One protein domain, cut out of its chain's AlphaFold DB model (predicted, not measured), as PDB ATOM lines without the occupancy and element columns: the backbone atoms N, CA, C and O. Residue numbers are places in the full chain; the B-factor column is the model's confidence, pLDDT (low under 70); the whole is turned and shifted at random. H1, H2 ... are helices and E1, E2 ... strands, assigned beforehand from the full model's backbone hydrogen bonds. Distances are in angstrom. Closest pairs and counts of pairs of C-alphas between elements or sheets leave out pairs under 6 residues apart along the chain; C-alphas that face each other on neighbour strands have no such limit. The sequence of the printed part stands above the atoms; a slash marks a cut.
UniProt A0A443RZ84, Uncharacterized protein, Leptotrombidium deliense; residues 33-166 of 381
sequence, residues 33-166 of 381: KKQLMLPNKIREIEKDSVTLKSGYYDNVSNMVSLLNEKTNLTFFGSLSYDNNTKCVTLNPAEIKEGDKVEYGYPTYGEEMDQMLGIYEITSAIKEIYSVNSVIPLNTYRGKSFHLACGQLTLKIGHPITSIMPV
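Overview. This is residues 33 to 166 of the 381 residues of an uncharacterized protein of Leptotrombidium deliense (UniProt A0A443RZ84). A curled sheet of four strands in the order E2 E1 E6 E5, fully antiparallel, has the helix H3 over one face, while E4 runs on into E5 and with E3 forms a second hairpin, on which H1 packs at E3. H2 makes a corner with H3, E7 of the small hairpin E7 and E8 has its centre farthest from the mean of the C-alphas, at 15.9 A, and residues 54 to 59 stick out. The printed part has 134 residues with three named helices and eight named strands, in the order E1 E2 H1 E3 E4 E5 E6 H2 H3 E7 E8. The class is mixed, helices and strands, with under half of the residues in named elements; the whole is compact, radius of gyration of the C-alphas 14.5 A, spans 43 by 37 by 21 A.

Arrangement. Look first at E6, residues 100 to 107: its residues 100 to 104 pair with E5, residues 93 to 97, as a hairpin, N 95 to O 102 at 2.8 A, and its residues 105 to 107 pair with E1, residues 35 to 38, N 37 to O 105 at 2.9 A. E1 and E2, residues 41 to 44, form a hairpin, N 38 to O 41 at 3.2 A. H3, residues 119 to 131, is on one face of this sheet, making two layers, helix over sheet, at a height of 9.4 A; its closest C-alphas to E1 are Lys 126 and Met 37, 7.1 A apart. H2, residues 110 to 115, touches H3 only at the corner, and only just, with 3 pairs of C-alphas within 8 A, the closest those of Asp 113 and Tyr 119, 4.6 A. E3, residues 78 to 81, and E4, residues 88 to 91, form a hairpin, N 80 to O 89 at 2.9 A; residues 89 to 90 of E4 also pair, antiparallel, with residues 160 to 161. The closest C-alphas of H1, residues 60 to 68, and E3 are Asn 68 and Ser 78, 5.9 A. E7, residues 144 to 146, and E8, residues 153 to 155, form a hairpin, N 145 to O 154 at 2.9 A. In H1, H2 and H3 every O i to N i+4 pair is within hydrogen-bond range.

Along the chain. Find C-alpha 100 at (62.119, 71.384, 86.367); from there E6 runs 22.4 A to C-alpha 107. H3 runs 18.1 A from C-alpha 119 at (60.321, 64.386, 113.053), E5 12.8 A and H1 12.0 A. E8 ends at C-alpha 155 at (56.886, 76.567, 103.025).

Size, cuts and confidence. The C-alphas of Tyr 56 and Asp 99 are the two farthest apart, 43.8 A. The printed part has no cut; the links E2 to H1 and H3 to E7 are long. Mean pLDDT of the printed part is 78.1, and residues 39 to 50, 70 to 76, 131 to 142 and 147 to 152 of the model are under 70.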
ATOM      1  N   LYS A  33      72.076  56.908 108.573       83.06
ATOM      2  CA  LYS A  33      72.297  57.297 107.180       83.06
ATOM      3  C   LYS A  33      71.503  58.547 106.844       83.06
ATOM      4  O   LYS A  33      70.297  58.600 107.078       83.06
ATOM      5  N   LYS A  34      72.153  59.509 106.193       81.88
ATOM      6  CA  LYS A  34      71.451  60.627 105.556       81.88
ATOM      7  C   LYS A  34      70.629  60.122 104.365       81.88
ATOM      8  O   LYS A  34      71.159  59.480 103.458       81.88
ATOM      9  N   GLN A  35      69.345  60.451 104.355       80.81
ATOM     10  CA  GLN A  35      68.414  60.193 103.262       80.81
ATOM     11  C   GLN A  35      67.863  61.514 102.720       80.81
ATOM     12  O   GLN A  35      67.855  62.536 103.408       80.81
ATOM     13  N   LEU A  36      67.389  61.489 101.475       80.31
ATOM     14  CA  LEU A  36      66.764  62.640 100.834       80.31
ATOM     15  C   LEU A  36      65.303  62.344 100.528       80.31
ATOM     16  O   LEU A  36      64.981  61.416  99.780       80.31
ATOM     17  N   MET A  37      64.424  63.174 101.074       77.44
ATOM     18  CA  MET A  37      63.008  63.144 100.743       77.44
ATOM     19  C   MET A  37      62.784  63.996  99.503       77.44
ATOM     20  O   MET A  37      62.987  65.210  99.549       77.44
ATOM     21  N   LEU A  38      62.364  63.359  98.410       73.88
ATOM     22  CA  LEU A  38      61.948  64.028  97.184       73.88
ATOM     23  C   LEU A  38      60.452  63.842  96.965       73.88
ATOM     24  O   LEU A  38      59.875  62.863  97.454       73.88
ATOM     25  N   PRO A  39      59.809  64.740  96.206       67.19
ATOM     26  CA  PRO A  39      58.429  64.508  95.838       67.19
ATOM     27  C   PRO A  39      58.336  63.220  95.000       67.19
ATOM     28  O   PRO A  39      59.132  62.979  94.093       67.19
ATOM     29  N   ASN A  40      57.376  62.357  95.335       61.34
ATOM     30  CA  ASN A  40      57.059  61.094  94.650       61.34
ATOM     31  C   ASN A  40      58.092  59.953  94.767       61.34
ATOM     32  O   ASN A  40      57.808  58.852  94.291       61.34
ATOM     33  N   LYS A  41      59.266  60.161  95.386       65.25
ATOM     34  CA  LYS A  41      60.258  59.104  95.678       65.25
ATOM     35  C   LYS A  41      61.073  59.444  96.928       65.25
ATOM     36  O   LYS A  41      61.626  60.530  97.028       65.25
ATOM     37  N   ILE A  42      61.278  58.477  97.819       58.94
ATOM     38  CA  ILE A  42      62.409  58.531  98.758       58.94
ATOM     39  C   ILE A  42      63.582  57.873  98.035       58.94
ATOM     40  O   ILE A  42      63.517  56.687  97.709       58.94
ATOM     41  N   ARG A  43      64.625  58.642  97.710       59.53
ATOM     42  CA  ARG A  43      65.862  58.071  97.167       59.53
ATOM     43  C   ARG A  43      66.826  57.878  98.330       59.53
ATOM     44  O   ARG A  43      67.342  58.854  98.873       59.53
ATOM     45  N   GLU A  44      67.065  56.624  98.711       54.09
ATOM     46  CA  GLU A  44      68.221  56.314  99.550       54.09
ATOM     47  C   GLU A  44      69.478  56.674  98.746       54.09
ATOM     48  O   GLU A  44      69.605  56.336  97.566       54.09
ATOM     49  N   ILE A  45      70.382  57.436  99.358       54.66
ATOM     50  CA  ILE A  45      71.616  57.885  98.712       54.66
ATOM     51  C   ILE A  45      72.583  56.697  98.722       54.66
ATOM     52  O   ILE A  45      73.455  56.587  99.579       54.66
ATOM     53  N   GLU A  46      72.401  55.756  97.797       48.50
ATOM     54  CA  GLU A  46      73.159  54.497  97.796       48.50
ATOM     55  C   GLU A  46      74.660  54.683  97.522       48.50
ATOM     56  O   GLU A  46      75.450  53.817  97.890       48.50
ATOM     57  N   LYS A  47      75.080  55.793  96.894       44.41
ATOM     58  CA  LYS A  47      76.468  55.938  96.422       44.41
ATOM     59  C   LYS A  47      77.418  56.774  97.279       44.41
ATOM     60  O   LYS A  47      78.610  56.580  97.114       44.41
ATOM     61  N   ASP A  48      76.934  57.597  98.212       48.19
ATOM     62  CA  ASP A  48      77.781  58.471  99.053       48.19
ATOM     63  C   ASP A  48      77.111  58.795 100.410       48.19
ATOM     64  O   ASP A  48      77.146  59.930 100.887       48.19
ATOM     65  N   SER A  49      76.410  57.831 101.024       54.50
ATOM     66  CA  SER A  49      75.710  58.088 102.290       54.50
ATOM     67  C   SER A  49      76.697  58.345 103.429       54.50
ATOM     68  O   SER A  49      77.375  57.445 103.930       54.50
ATOM     69  N   VAL A  50      76.734  59.600 103.875       64.69
ATOM     70  CA  VAL A  50      77.282  59.981 105.177       64.69
ATOM     71  C   VAL A  50      76.585  59.120 106.217       64.69
ATOM     72  O   VAL A  50      75.367  59.203 106.395       64.69
ATOM     73  N   THR A  51      77.366  58.235 106.828       80.31
ATOM     74  CA  THR A  51      76.908  57.373 107.909       80.31
ATOM     75  C   THR A  51      77.471  57.943 109.198       80.31
ATOM     76  O   THR A  51      78.664  57.789 109.468       80.31
ATOM     77  N   LEU A  52      76.631  58.631 109.969       87.62
ATOM     78  CA  LEU A  52      76.971  58.999 111.336       87.62
ATOM     79  C   LEU A  52      77.016  57.698 112.139       87.62
ATOM     80  O   LEU A  52      76.043  56.948 112.170       87.62
ATOM     81  N   LYS A  53      78.179  57.385 112.707       89.44
ATOM     82  CA  LYS A  53      78.368  56.135 113.440       89.44
ATOM     83  C   LYS A  53      77.585  56.139 114.742       89.44
ATOM     84  O   LYS A  53      77.398  57.189 115.349       89.44
ATOM     85  N   SER A  54      77.166  54.961 115.189       88.19
ATOM     86  CA  SER A  54      76.688  54.835 116.562       88.19
ATOM     87  C   SER A  54      77.791  55.241 117.546       88.19
ATOM     88  O   SER A  54      78.979  54.964 117.339       88.19
ATOM     89  N   GLY A  55      77.415  55.958 118.600       86.94
ATOM     90  CA  GLY A  55      78.378  56.560 119.512       86.94
ATOM     91  C   GLY A  55      77.774  57.633 120.405       86.94
ATOM     92  O   GLY A  55      76.595  57.966 120.296       86.94
ATOM     93  N   TYR A  56      78.603  58.158 121.305       87.06
ATOM     94  CA  TYR A  56      78.246  59.301 122.136       87.06
ATOM     95  C   TYR A  56      78.709  60.605 121.489       87.06
ATOM     96  O   TYR A  56      79.898  60.781 121.215       87.06
ATOM     97  N   TYR A  57      77.766  61.520 121.297       89.38
ATOM     98  CA  TYR A  57      78.005  62.868 120.792       89.38
ATOM     99  C   TYR A  57      77.696  63.879 121.890       89.38
ATOM    100  O   TYR A  57      76.569  63.965 122.352       89.38
ATOM    101  N   ASP A  58      78.685  64.649 122.320       88.25
ATOM    102  CA  ASP A  58      78.575  65.618 123.417       88.25
ATOM    103  C   ASP A  58      78.087  67.005 122.965       88.25
ATOM    104  O   ASP A  58      77.590  67.802 123.762       88.25
ATOM    105  N   ASN A  59      78.218  67.309 121.674       91.19
ATOM    106  CA  ASN A  59      78.002  68.640 121.129       91.19
ATOM    107  C   ASN A  59      77.102  68.611 119.885       91.19
ATOM    108  O   ASN A  59      77.465  68.024 118.861       91.19
ATOM    109  N   VAL A  60      75.964  69.323 119.937       92.62
ATOM    110  CA  VAL A  60      74.999  69.381 118.819       92.62
ATOM    111  C   VAL A  60      75.659  69.937 117.567       92.62
ATOM    112  O   VAL A  60      75.443  69.422 116.479       92.62
ATOM    113  N   SER A  61      76.467  70.991 117.706       93.19
ATOM    114  CA  SER A  61      77.097  71.660 116.564       93.19
ATOM    115  C   SER A  61      78.063  70.717 115.857       93.19
ATOM    116  O   SER A  61      78.090  70.680 114.628       93.19
ATOM    117  N   ASN A  62      78.820  69.926 116.622       91.69
ATOM    118  CA  ASN A  62      79.703  68.903 116.071       91.69
ATOM    119  C   ASN A  62      78.894  67.795 115.384       91.69
ATOM    120  O   ASN A  62      79.150  67.473 114.230       91.69
ATOM    121  N   MET A  63      77.851  67.280 116.040       91.38
ATOM    122  CA  MET A  63      76.961  66.270 115.463       91.38
ATOM    123  C   MET A  63      76.315  66.749 114.154       91.38
ATOM    124  O   MET A  63      76.362  66.052 113.148       91.38
ATOM    125  N   VAL A  64      75.777  67.968 114.127       92.12
ATOM    126  CA  VAL A  64      75.208  68.597 112.926       92.12
ATOM    127  C   VAL A  64      76.271  68.807 111.850       92.12
ATOM    128  O   VAL A  64      75.999  68.579 110.673       92.12
ATOM    129  N   SER A  65      77.495  69.173 112.234       90.31
ATOM    130  CA  SER A  65      78.618  69.268 111.299       90.31
ATOM    131  C   SER A  65      78.946  67.911 110.683       90.31
ATOM    132  O   SER A  65      79.065  67.840 109.468       90.31
ATOM    133  N   LEU A  66      78.982  66.833 111.472       89.25
ATOM    134  CA  LEU A  66      79.201  65.463 110.991       89.25
ATOM    135  C   LEU A  66      78.066  64.972 110.082       89.25
ATOM    136  O   LEU A  66      78.324  64.335 109.069       89.25
ATOM    137  N   LEU A  67      76.811  65.307 110.394       87.88
ATOM    138  CA  LEU A  67      75.650  65.005 109.538       87.88
ATOM    139  C   LEU A  67      75.671  65.776 108.211       87.88
ATOM    140  O   LEU A  67      75.051  65.354 107.227       87.88
ATOM    141  N   ASN A  68      76.344  66.925 108.196       87.62
ATOM    142  CA  ASN A  68      76.586  67.720 107.001       87.62
ATOM    143  C   ASN A  68      77.888  67.324 106.280       87.62
ATOM    144  O   ASN A  68      78.028  67.615 105.090       87.62
ATOM    145  N   GLU A  69      78.841  66.690 106.970       78.94
ATOM    146  CA  GLU A  69      80.178  66.385 106.461       78.94
ATOM    147  C   GLU A  69      80.112  65.326 105.354       78.94
ATOM    148  O   GLU A  69      79.565  64.249 105.537       78.94
ATOM    149  N   LYS A  70      80.714  65.626 104.194       60.16
ATOM    150  CA  LYS A  70      80.851  64.736 103.024       60.16
ATOM    151  C   LYS A  70      79.555  64.162 102.438       60.16
ATOM    152  O   LYS A  70      79.504  63.001 102.047       60.16
ATOM    153  N   THR A  71      78.589  65.019 102.132       53.25
ATOM    154  CA  THR A  71      77.933  64.872 100.823       53.25
ATOM    155  C   THR A  71      78.630  65.817  99.850       53.25
ATOM    156  O   THR A  71      78.379  67.016  99.898       53.25
ATOM    157  N   ASN A  72      79.478  65.307  98.946       46.69
ATOM    158  CA  ASN A  72      80.084  66.051  97.812       46.69
ATOM    159  C   ASN A  72      79.048  66.607  96.811       46.69
ATOM    160  O   ASN A  72      79.347  66.948  95.671       46.69
ATOM    161  N   LEU A  73      77.792  66.641  97.216       51.88
ATOM    162  CA  LEU A  73      76.647  66.830  96.377       51.88
ATOM    163  C   LEU A  73      75.849  67.936  97.054       51.88
ATOM    164  O   LEU A  73      75.124  67.715  98.022       51.88
ATOM    165  N   THR A  74      75.961  69.132  96.483       54.81
ATOM    166  CA  THR A  74      75.091  70.310  96.665       54.81
ATOM    167  C   THR A  74      73.585  70.002  96.547       54.81
ATOM    168  O   THR A  74      72.752  70.879  96.733       54.81
ATOM    169  N   PHE A  75      73.232  68.748  96.260       62.62
ATOM    170  CA  PHE A  75      71.915  68.218  95.942       62.62
ATOM    171  C   PHE A  75      71.143  67.624  97.137       62.62
ATOM    172  O   PHE A  75      70.048  67.115  96.923       62.62
ATOM    173  N   PHE A  76      71.658  67.663  98.378       69.25
ATOM    174  CA  PHE A  76      71.057  66.912  99.505       69.25
ATOM    175  C   PHE A  76      70.560  67.722 100.704       69.25
ATOM    176  O   PHE A  76      70.177  67.139 101.721       69.25
ATOM    177  N   GLY A  77      70.570  69.047 100.601       83.50
ATOM    178  CA  GLY A  77      70.194  69.928 101.694       83.50
ATOM    179  C   GLY A  77      71.174  69.819 102.859       83.50
ATOM    180  O   GLY A  77      72.114  69.011 102.862       83.50
ATOM    181  N   SER A  78      70.972  70.652 103.864       89.94
ATOM    182  CA  SER A  78      71.828  70.687 105.047       89.94
ATOM    183  C   SER A  78      71.017  70.965 106.295       89.94
ATOM    184  O   SER A  78      69.868  71.398 106.228       89.94
ATOM    185  N   LEU A  79      71.631  70.719 107.440       92.56
ATOM    186  CA  LEU A  79      71.125  71.165 108.724       92.56
ATOM    187  C   LEU A  79      71.893  72.409 109.169       92.56
ATOM    188  O   LEU A  79      73.106  72.504 108.989       92.56
ATOM    189  N   SER A  80      71.204  73.351 109.791       94.38
ATOM    190  CA  SER A  80      71.823  74.432 110.557       94.38
ATOM    191  C   SER A  80      71.352  74.338 111.994       94.38
ATOM    192  O   SER A  80      70.199  74.009 112.236       94.38
ATOM    193  N   TYR A  81      72.232  74.615 112.945       95.75
ATOM    194  CA  TYR A  81      71.897  74.576 114.361       95.75
ATOM    195  C   TYR A  81      72.090  75.952 114.977       95.75
ATOM    196  O   TYR A  81      73.134  76.578 114.789       95.75
ATOM    197  N   ASP A  82      71.076  76.413 115.699       95.62
ATOM    198  CA  ASP A  82      71.123  77.668 116.431       95.62
ATOM    199  C   ASP A  82      71.394  77.397 117.914       95.62
ATOM    200  O   ASP A  82      70.592  76.801 118.633       95.62
ATOM    201  N   ASN A  83      72.545  77.873 118.388       92.75
ATOM    202  CA  ASN A  83      72.969  77.715 119.774       92.75
ATOM    203  C   ASN A  83      72.080  78.452 120.783       92.75
ATOM    204  O   ASN A  83      72.092  78.065 121.953       92.75
ATOM    205  N   ASN A  84      71.353  79.491 120.370       93.50
ATOM    206  CA  ASN A  84      70.509  80.280 121.262       93.50
ATOM    207  C   ASN A  84      69.158  79.600 121.477       93.50
ATOM    208  O   ASN A  84      68.749  79.395 122.616       93.50
ATOM    209  N   THR A  85      68.493  79.210 120.389       92.94
ATOM    210  CA  THR A  85      67.189  78.530 120.447       92.94
ATOM    211  C   THR A  85      67.299  77.031 120.707       92.94
ATOM    212  O   THR A  85      66.315  76.410 121.094       92.94
ATOM    213  N   LYS A  86      68.491  76.447 120.520       94.69
ATOM    214  CA  LYS A  86      68.742  74.997 120.545       94.69
ATOM    215  C   LYS A  86      67.975  74.228 119.463       94.69
ATOM    216  O   LYS A  86      67.902  73.005 119.535       94.69
ATOM    217  N   CYS A  87      67.449  74.913 118.452       94.62
ATOM    218  CA  CYS A  87      66.688  74.309 117.364       94.62
ATOM    219  C   CYS A  87      67.558  74.033 116.134       94.62
ATOM    220  O   CYS A  87      68.587  74.678 115.897       94.62
ATOM    221  N   VAL A  88      67.109  73.081 115.317       95.25
ATOM    222  CA  VAL A  88      67.723  72.738 114.033       95.25
ATOM    223  C   VAL A  88      66.849  73.240 112.896       95.25
ATOM    224  O   VAL A  88      65.630  73.132 112.916       95.25
ATOM    225  N   THR A  89      67.483  73.790 111.870       94.88
ATOM    226  CA  THR A  89      66.843  74.229 110.634       94.88
ATOM    227  C   THR A  89      67.214  73.287 109.505       94.88
ATOM    228  O   THR A  89      68.398  73.089 109.232       94.88
ATOM    229  N   LEU A  90      66.210  72.721 108.834       93.31
ATOM    230  CA  LEU A  90      66.407  71.982 107.596       93.31
ATOM    231  C   LEU A  90      66.490  72.965 106.436       93.31
ATOM    232  O   LEU A  90      65.515  73.647 106.117       93.31
ATOM    233  N   ASN A  91      67.633  72.991 105.772       92.19
ATOM    234  CA  ASN A  91      67.826  73.728 104.536       92.19
ATOM    235  C   ASN A  91      67.550  72.790 103.355       92.19
ATOM    236  O   ASN A  91      68.230  71.764 103.228       92.19
ATOM    237  N   PRO A  92      66.580  73.111 102.484       89.88
ATOM    238  CA  PRO A  92      66.300  72.285 101.321       89.88
ATOM    239  C   PRO A  92      67.455  72.326 100.318       89.88
ATOM    240  O   PRO A  92      68.131  73.342 100.165       89.88
ATOM    241  N   ALA A  93      67.636  71.234  99.581       86.31
ATOM    242  CA  ALA A  93      68.390  71.239  98.336       86.31
ATOM    243  C   ALA A  93      67.485  71.592  97.164       86.31
ATOM    244  O   ALA A  93      66.376  71.073  97.052       86.31
ATOM    245  N   GLU A  94      68.009  72.411  96.258       85.56
ATOM    246  CA  GLU A  94      67.422  72.632  94.944       85.56
ATOM    247  C   GLU A  94      67.999  71.616  93.952       85.56
ATOM    248  O   GLU A  94      69.215  71.503  93.792       85.56
ATOM    249  N   ILE A  95      67.126  70.868  93.282       78.88
ATOM    250  CA  ILE A  95      67.499  69.840  92.312       78.88
ATOM    251  C   ILE A  95      66.921  70.238  90.968       78.88
ATOM    252  O   ILE A  95      65.710  70.375  90.811       78.88
ATOM    253  N   LYS A  96      67.811  70.444  89.998       81.12
ATOM    254  CA  LYS A  96      67.450  70.828  88.634       81.12
ATOM    255  C   LYS A  96      67.514  69.603  87.732       81.12
ATOM    256  O   LYS A  96      68.581  69.011  87.584       81.12
ATOM    257  N   GLU A  97      66.391  69.247  87.119       75.06
ATOM    258  CA  GLU A  97      66.297  68.183  86.113       75.06
ATOM    259  C   GLU A  97      65.672  68.769  84.836       75.06
ATOM    260  O   GLU A  97      64.451  68.870  84.693       75.06
ATOM    261  N   GLY A  98      66.530  69.240  83.922       80.88
ATOM    262  CA  GLY A  98      66.111  70.058  82.779       80.88
ATOM    263  C   GLY A  98      65.555  71.412  83.239       80.88
ATOM    264  O   GLY A  98      66.203  72.105  84.021       80.88
ATOM    265  N   ASP A  99      64.342  71.755  82.796       76.56
ATOM    266  CA  ASP A  99      63.629  72.984  83.192       76.56
ATOM    267  C   ASP A  99      62.840  72.841  84.508       76.56
ATOM    268  O   ASP A  99      62.196  73.788  84.969       76.56
ATOM    269  N   LYS A 100      62.835  71.647  85.114       71.69
ATOM    270  CA  LYS A 100      62.119  71.384  86.367       71.69
ATOM    271  C   LYS A 100      63.027  71.620  87.562       71.69
ATOM    272  O   LYS A 100      64.183  71.193  87.570       71.69
ATOM    273  N   VAL A 101      62.469  72.269  88.582       77.56
ATOM    274  CA  VAL A 101      63.140  72.520  89.858       77.56
ATOM    275  C   VAL A 101      62.370  71.812  90.961       77.56
ATOM    276  O   VAL A 101      61.202  72.113  91.206       77.56
ATOM    277  N   GLU A 102      63.035  70.878  91.630       79.06
ATOM    278  CA  GLU A 102      62.512  70.148  92.779       79.06
ATOM    279  C   GLU A 102      63.242  70.557  94.056       79.06
ATOM    280  O   GLU A 102      64.403  70.971  94.024       79.06
ATOM    281  N   TYR A 103      62.563  70.410  95.192       83.62
ATOM    282  CA  TYR A 103      63.141  70.683  96.502       83.62
ATOM    283  C   TYR A 103      63.189  69.408  97.334       83.62
ATOM    284  O   TYR A 103      62.159  68.785  97.597       83.62
ATOM    285  N   GLY A 104      64.392  69.025  97.749       84.19
ATOM    286  CA  GLY A 104      64.619  67.880  98.621       84.19
ATOM    287  C   GLY A 104      64.960  68.320 100.036       84.19
ATOM    288  O   GLY A 104      65.738  69.255 100.214       84.19
ATOM    289  N   TYR A 105      64.420  67.635 101.042       88.06
ATOM    290  CA  TYR A 105      64.777  67.866 102.445       88.06
ATOM    291  C   TYR A 105      65.518  66.650 103.011       88.06
ATOM    292  O   TYR A 105      65.143  65.514 102.692       88.06
ATOM    293  N   PRO A 106      66.562  66.856 103.833       89.25
ATOM    294  CA  PRO A 106      67.254  65.748 104.474       89.25
ATOM    295  C   PRO A 106      66.367  65.094 105.548       89.25
ATOM    296  O   PRO A 106      65.609  65.773 106.235       89.25
ATOM    297  N   THR A 107      66.472  63.775 105.697       88.62
ATOM    298  CA  THR A 107      65.914  62.986 106.814       88.62
ATOM    299  C   THR A 107      66.954  61.959 107.237       88.62
ATOM    300  O   THR A 107      67.797  61.553 106.431       88.62
ATOM    301  N   TYR A 108      66.924  61.559 108.500       88.00
ATOM    302  CA  TYR A 108      67.951  60.722 109.111       88.00
ATOM    303  C   TYR A 108      67.360  59.477 109.788       88.00
ATOM    304  O   TYR A 108      68.033  58.797 110.556       88.00
ATOM    305  N   GLY A 109      66.105  59.149 109.471       86.75
ATOM    306  CA  GLY A 109      65.355  58.097 110.153       86.75
ATOM    307  C   GLY A 109      64.633  58.623 111.391       86.75
ATOM    308  O   GLY A 109      64.904  59.718 111.867       86.75
ATOM    309  N   GLU A 110      63.676  57.842 111.885       86.25
ATOM    310  CA  GLU A 110      62.744  58.265 112.935       86.25
ATOM    311  C   GLU A 110      63.442  58.660 114.242       86.25
ATOM    312  O   GLU A 110      63.238  59.777 114.706       86.25
ATOM    313  N   GLU A 111      64.316  57.804 114.778       85.44
ATOM    314  CA  GLU A 111      65.050  58.069 116.028       85.44
ATOM    315  C   GLU A 111      65.875  59.364 115.941       85.44
ATOM    316  O   GLU A 111      65.801  60.230 116.813       85.44
ATOM    317  N   MET A 112      66.633  59.536 114.854       89.88
ATOM    318  CA  MET A 112      67.476  60.717 114.671       89.88
ATOM    319  C   MET A 112      66.645  61.978 114.422       89.88
ATOM    320  O   MET A 112      66.951  63.038 114.963       89.88
ATOM    321  N   ASP A 113      65.591  61.884 113.611       91.00
ATOM    322  CA  ASP A 113      64.703  63.011 113.338       91.00
ATOM    323  C   ASP A 113      63.980  63.463 114.622       91.00
ATOM    324  O   ASP A 113      63.770  64.663 114.811       91.00
ATOM    325  N   GLN A 114      63.633  62.536 115.523       88.81
ATOM    326  CA  GLN A 114      63.097  62.856 116.850       88.81
ATOM    327  C   GLN A 114      64.147  63.558 117.713       88.81
ATOM    328  O   GLN A 114      63.871  64.636 118.237       88.81
ATOM    329  N   MET A 115      65.367  63.013 117.785       89.69
ATOM    330  CA  MET A 115      66.477  63.606 118.542       89.69
ATOM    331  C   MET A 115      66.800  65.037 118.078       89.69
ATOM    332  O   MET A 115      67.082  65.921 118.883       89.69
ATOM    333  N   LEU A 116      66.729  65.283 116.767       92.25
ATOM    334  CA  LEU A 116      66.947  66.592 116.147       92.25
ATOM    335  C   LEU A 116      65.729  67.532 116.241       92.25
ATOM    336  O   LEU A 116      65.824  68.681 115.808       92.25
ATOM    337  N   GLY A 117      64.587  67.065 116.754       90.00
ATOM    338  CA  GLY A 117      63.345  67.840 116.843       90.00
ATOM    339  C   GLY A 117      62.649  68.086 115.496       90.00
ATOM    340  O   GLY A 117      61.770  68.944 115.400       90.00
ATOM    341  N   ILE A 118      63.028  67.360 114.441       91.50
ATOM    342  CA  ILE A 118      62.548  67.554 113.063       91.50
ATOM    343  C   ILE A 118      61.530  66.502 112.605       91.50
ATOM    344  O   ILE A 118      60.996  66.638 111.508       91.50
ATOM    345  N   TYR A 119      61.226  65.487 113.418       88.88
ATOM    346  CA  TYR A 119      60.321  64.386 113.053       88.88
ATOM    347  C   TYR A 119      58.962  64.844 112.514       88.88
ATOM    348  O   TYR A 119      58.524  64.375 111.467       88.88
ATOM    349  N   GLU A 120      58.307  65.799 113.176       85.38
ATOM    350  CA  GLU A 120      57.007  66.317 112.721       85.38
ATOM    351  C   GLU A 120      57.108  66.996 111.349       85.38
ATOM    352  O   GLU A 120      56.233  66.856 110.495       85.38
ATOM    353  N   ILE A 121      58.221  67.695 111.102       87.94
ATOM    354  CA  ILE A 121      58.494  68.347 109.819       87.94
ATOM    355  C   ILE A 121      58.714  67.290 108.739       87.94
ATOM    356  O   ILE A 121      58.111  67.370 107.668       87.94
ATOM    357  N   THR A 122      59.574  66.302 108.999       88.25
ATOM    358  CA  THR A 122      59.911  65.281 108.005       88.25
ATOM    359  C   THR A 122      58.719  64.375 107.703       88.25
ATOM    360  O   THR A 122      58.477  64.066 106.537       88.25
ATOM    361  N   SER A 123      57.916  64.021 108.706       85.00
ATOM    362  CA  SER A 123      56.668  63.264 108.547       85.00
ATOM    363  C   SER A 123      55.634  64.018 107.713       85.00
ATOM    364  O   SER A 123      55.094  63.460 106.758       85.00
ATOM    365  N   ALA A 124      55.425  65.308 107.977       83.50
ATOM    366  CA  ALA A 124      54.503  66.112 107.187       83.50
ATOM    367  C   ALA A 124      54.972  66.311 105.739       83.50
ATOM    368  O   ALA A 124      54.170  66.244 104.809       83.50
ATOM    369  N   ILE A 125      56.276  66.507 105.513       83.81
ATOM    370  CA  ILE A 125      56.833  66.563 104.155       83.81
ATOM    371  C   ILE A 125      56.601  65.231 103.427       83.81
ATOM    372  O   ILE A 125      56.190  65.245 102.268       83.81
ATOM    373  N   LYS A 126      56.807  64.086 104.097       82.25
ATOM    374  CA  LYS A 126      56.518  62.755 103.529       82.25
ATOM    375  C   LYS A 126      55.047  62.617 103.141       82.25
ATOM    376  O   LYS A 126      54.766  62.101 102.063       82.25
ATOM    377  N   GLU A 127      54.125  63.088 103.977       79.38
ATOM    378  CA  GLU A 127      52.688  63.075 103.686       79.38
ATOM    379  C   GLU A 127      52.338  63.978 102.493       79.38
ATOM    380  O   GLU A 127      51.695  63.537 101.542       79.38
ATOM    381  N   ILE A 128      52.838  65.217 102.471       77.75
ATOM    382  CA  ILE A 128      52.639  66.140 101.345       77.75
ATOM    383  C   ILE A 128      53.171  65.522 100.048       77.75
ATOM    384  O   ILE A 128      52.524  65.630  99.007       77.75
ATOM    385  N   TYR A 129      54.332  64.870 100.093       77.50
ATOM    386  CA  TYR A 129      54.951  64.229  98.934       77.50
ATOM    387  C   TYR A 129      54.268  62.922  98.516       77.50
ATOM    388  O   TYR A 129      54.363  62.558  97.344       77.50
ATOM    389  N   SER A 130      53.576  62.223  99.419       72.62
ATOM    390  CA  SER A 130      52.854  60.985  99.103       72.62
ATOM    391  C   SER A 130      51.453  61.257  98.541       72.62
ATOM    392  O   SER A 130      51.082  60.691  97.507       72.62
ATOM    393  N   VAL A 131      50.702  62.175  99.161       65.19
ATOM    394  CA  VAL A 131      49.337  62.563  98.760       65.19
ATOM    395  C   VAL A 131      49.328  63.195  97.369       65.19
ATOM    396  O   VAL A 131      48.408  62.989  96.581       65.19
ATOM    397  N   ASN A 132      50.386  63.927  97.026       58.81
ATOM    398  CA  ASN A 132      50.453  64.713  95.802       58.81
ATOM    399  C   ASN A 132      51.163  64.031  94.624       58.81
ATOM    400  O   ASN A 132      51.600  64.713  93.693       58.81
ATOM    401  N   SER A 133      51.211  62.698  94.616       54.06
ATOM    402  CA  SER A 133      51.847  61.876  93.572       54.06
ATOM    403  C   SER A 133      51.388  62.138  92.125       54.06
ATOM    404  O   SER A 133      52.012  61.650  91.182       54.06
ATOM    405  N   VAL A 134      50.344  62.954  91.935       48.09
ATOM    406  CA  VAL A 134      49.719  63.296  90.648       48.09
ATOM    407  C   VAL A 134      49.987  64.747  90.197       48.09
ATOM    408  O   VAL A 134      49.847  65.054  89.014       48.09
ATOM    409  N   ILE A 135      50.396  65.663  91.084       52.34
ATOM    410  CA  ILE A 135      50.505  67.097  90.754       52.34
ATOM    411  C   ILE A 135      51.951  67.451  90.351       52.34
ATOM    412  O   ILE A 135      52.884  67.126  91.088       52.34
ATOM    413  N   PRO A 136      52.171  68.154  89.223       48.84
ATOM    414  CA  PRO A 136      53.509  68.497  88.746       48.84
ATOM    415  C   PRO A 136      54.336  69.320  89.752       48.84
ATOM    416  O   PRO A 136      53.851  70.217  90.441       48.84
ATOM    417  N   LEU A 137      55.629  69.010  89.788       51.72
ATOM    418  CA  LEU A 137      56.615  69.376  90.812       51.72
ATOM    419  C   LEU A 137      56.893  70.878  90.974       51.72
ATOM    420  O   LEU A 137      57.173  71.337  92.080       51.72
ATOM    421  N   ASN A 138      56.707  71.667  89.914       52.34
ATOM    422  CA  ASN A 138      56.897  73.122  89.941       52.34
ATOM    423  C   ASN A 138      55.840  73.856  90.799       52.34
ATOM    424  O   ASN A 138      55.963  75.052  91.048       52.34
ATOM    425  N   THR A 139      54.798  73.158  91.267       55.50
ATOM    426  CA  THR A 139      53.626  73.776  91.909       55.50
ATOM    427  C   THR A 139      53.766  73.962  93.426       55.50
ATOM    428  O   THR A 139      52.856  74.508  94.040       55.50
ATOM    429  N   TYR A 140      54.842  73.490  94.067       60.06
ATOM    430  CA  TYR A 140      54.945  73.517  95.538       60.06
ATOM    431  C   TYR A 140      55.717  74.695  96.109       60.06
ATOM    432  O   TYR A 140      55.517  75.031  97.275       60.06
ATOM    433  N   ARG A 141      56.568  75.347  95.314       69.94
ATOM    434  CA  ARG A 141      57.415  76.433  95.812       69.94
ATOM    435  C   ARG A 141      56.565  77.539  96.441       69.94
ATOM    436  O   ARG A 141      55.695  78.108  95.789       69.94
ATOM    437  N   GLY A 142      56.827  77.838  97.713       66.94
ATOM    438  CA  GLY A 142      56.118  78.885  98.458       66.94
ATOM    439  C   GLY A 142      54.715  78.511  98.954       66.94
ATOM    440  O   GLY A 142      54.106  79.314  99.663       66.94
ATOM    441  N   LYS A 143      54.208  77.303  98.660       71.06
ATOM    442  CA  LYS A 143      52.960  76.814  99.264       71.06
ATOM    443  C   LYS A 143      53.149  76.583 100.754       71.06
ATOM    444  O   LYS A 143      54.158  76.015 101.163       71.06
ATOM    445  N   SER A 144      52.162  77.029 101.522       76.31
ATOM    446  CA  SER A 144      52.124  76.950 102.978       76.31
ATOM    447  C   SER A 144      51.216  75.802 103.422       76.31
ATOM    448  O   SER A 144      50.083  75.721 102.953       76.31
ATOM    449  N   PHE A 145      51.699  74.940 104.314       71.44
ATOM    450  CA  PHE A 145      50.922  73.849 104.912       71.44
ATOM    451  C   PHE A 145      50.906  74.000 106.430       71.44
ATOM    452  O   PHE A 145      51.958  74.213 107.034       71.44
ATOM    453  N   HIS A 146      49.728  73.897 107.040       70.00
ATOM    454  CA  HIS A 146      49.576  73.923 108.493       70.00
ATOM    455  C   HIS A 146      49.746  72.514 109.055       70.00
ATOM    456  O   HIS A 146      49.075  71.589 108.602       70.00
ATOM    457  N   LEU A 147      50.641  72.352 110.028       65.81
ATOM    458  CA  LEU A 147      50.814  71.078 110.724       65.81
ATOM    459  C   LEU A 147      49.746  70.863 111.795       65.81
ATOM    460  O   LEU A 147      49.240  71.824 112.372       65.81
ATOM    461  N   ALA A 148      49.465  69.596 112.113       55.16
ATOM    462  CA  ALA A 148      48.537  69.210 113.179       55.16
ATOM    463  C   ALA A 148      48.937  69.778 114.556       55.16
ATOM    464  O   ALA A 148      48.072  70.043 115.386       55.16
ATOM    465  N   CYS A 149      50.228  70.058 114.775       54.00
ATOM    466  CA  CYS A 149      50.715  70.758 115.967       54.00
ATOM    467  C   CYS A 149      50.395  72.271 115.991       54.00
ATOM    468  O   CYS A 149      50.796  72.966 116.921       54.00
ATOM    469  N   GLY A 150      49.680  72.806 114.992       52.47
ATOM    470  CA  GLY A 150      49.059  74.139 114.972       52.47
ATOM    471  C   GLY A 150      50.008  75.341 114.887       52.47
ATOM    472  O   GLY A 150      49.580  76.427 114.506       52.47
ATOM    473  N   GLN A 151      51.292  75.166 115.206       58.69
ATOM    474  CA  GLN A 151      52.262  76.259 115.344       58.69
ATOM    475  C   GLN A 151      53.235  76.398 114.169       58.69
ATOM    476  O   GLN A 151      53.940  77.401 114.082       58.69
ATOM    477  N   LEU A 152      53.276  75.432 113.248       67.00
ATOM    478  CA  LEU A 152      54.230  75.450 112.141       67.00
ATOM    479  C   LEU A 152      53.530  75.564 110.792       67.00
ATOM    480  O   LEU A 152      52.645  74.777 110.451       67.00
ATOM    481  N   THR A 153      53.978  76.547 110.015       73.06
ATOM    482  CA  THR A 153      53.623  76.701 108.606       73.06
ATOM    483  C   THR A 153      54.808  76.264 107.755       73.06
ATOM    484  O   THR A 153      55.838  76.938 107.730       73.06
ATOM    485  N   LEU A 154      54.675  75.145 107.045       79.38
ATOM    486  CA  LEU A 154      55.715  74.650 106.146       79.38
ATOM    487  C   LEU A 154      55.643  75.372 104.804       79.38
ATOM    488  O   LEU A 154      54.614  75.295 104.139       79.38
ATOM    489  N   LYS A 155      56.738  76.008 104.377       85.06
ATOM    490  CA  LYS A 155      56.886  76.567 103.025       85.06
ATOM    491  C   LYS A 155      57.873  75.740 102.213       85.06
ATOM    492  O   LYS A 155      59.079  75.833 102.432       85.06
ATOM    493  N   ILE A 156      57.381  74.962 101.247       83.75
ATOM    494  CA  ILE A 156      58.258  74.118 100.417       83.75
ATOM    495  C   ILE A 156      59.266  74.981  99.642       83.75
ATOM    496  O   ILE A 156      58.930  76.039  99.092       83.75
ATOM    497  N   GLY A 157      60.516  74.518  99.628       84.19
ATOM    498  CA  GLY A 157      61.661  75.196  99.024       84.19
ATOM    499  C   GLY A 157      62.284  76.284  99.899       84.19
ATOM    500  O   GLY A 157      63.206  76.956  99.448       84.19
ATOM    501  N   HIS A 158      61.811  76.461 101.135       89.62
ATOM    502  CA  HIS A 158      62.402  77.375 102.113       89.62
ATOM    503  C   HIS A 158      62.999  76.600 103.295       89.62
ATOM    504  O   HIS A 158      62.561  75.471 103.554       89.62
ATOM    505  N   PRO A 159      63.980  77.179 104.013       92.31
ATOM    506  CA  PRO A 159      64.446  76.637 105.281       92.31
ATOM    507  C   PRO A 159      63.304  76.504 106.288       92.31
ATOM    508  O   PRO A 159      62.433  77.374 106.360       92.31
ATOM    509  N   ILE A 160      63.309  75.416 107.056       91.44
ATOM    510  CA  ILE A 160      62.270  75.125 108.048       91.44
ATOM    511  C   ILE A 160      62.938  74.792 109.374       91.44
ATOM    512  O   ILE A 160      63.691  73.824 109.464       91.44
ATOM    513  N   THR A 161      62.675  75.604 110.393       92.50
ATOM    514  CA  THR A 161      63.221  75.423 111.743       92.50
ATOM    515  C   THR A 161      62.318  74.522 112.576       92.50
ATOM    516  O   THR A 161      61.093  74.632 112.508       92.50
ATOM    517  N   SER A 162      62.927  73.624 113.351       90.19
ATOM    518  CA  SER A 162      62.239  72.786 114.323       90.19
ATOM    519  C   SER A 162      61.543  73.633 115.385       90.19
ATOM    520  O   SER A 162      62.046  74.669 115.818       90.19
ATOM    521  N   ILE A 163      60.373  73.167 115.818       85.00
ATOM    522  CA  ILE A 163      59.668  73.750 116.968       85.00
ATOM    523  C   ILE A 163      60.338  73.286 118.262       85.00
ATOM    524  O   ILE A 163      60.457  74.046 119.218       85.00
ATOM    525  N   MET A 164      60.769  72.022 118.280       86.50
ATOM    526  CA  MET A 164      61.406  71.412 119.436       86.50
ATOM    527  C   MET A 164      62.925  71.609 119.378       86.50
ATOM    528  O   MET A 164      63.512  71.490 118.291       86.50
ATOM    529  N   PRO A 165      63.563  71.904 120.523       91.25
ATOM    530  CA  PRO A 165      65.012  71.920 120.616       91.25
ATOM    531  C   PRO A 165      65.577  70.505 120.442       91.25
ATOM    532  O   PRO A 165      64.882  69.513 120.656       91.25
ATOM    533  N   VAL A 166      66.852  70.420 120.071       92.12
ATOM    534  CA  VAL A 166      67.577  69.147 119.974       92.12
ATOM    535  C   VAL A 166      67.739  68.532 121.359       92.12
ATOM    536  O   VAL A 166      68.200  69.206 122.283       92.12
TER     537      VAL A 166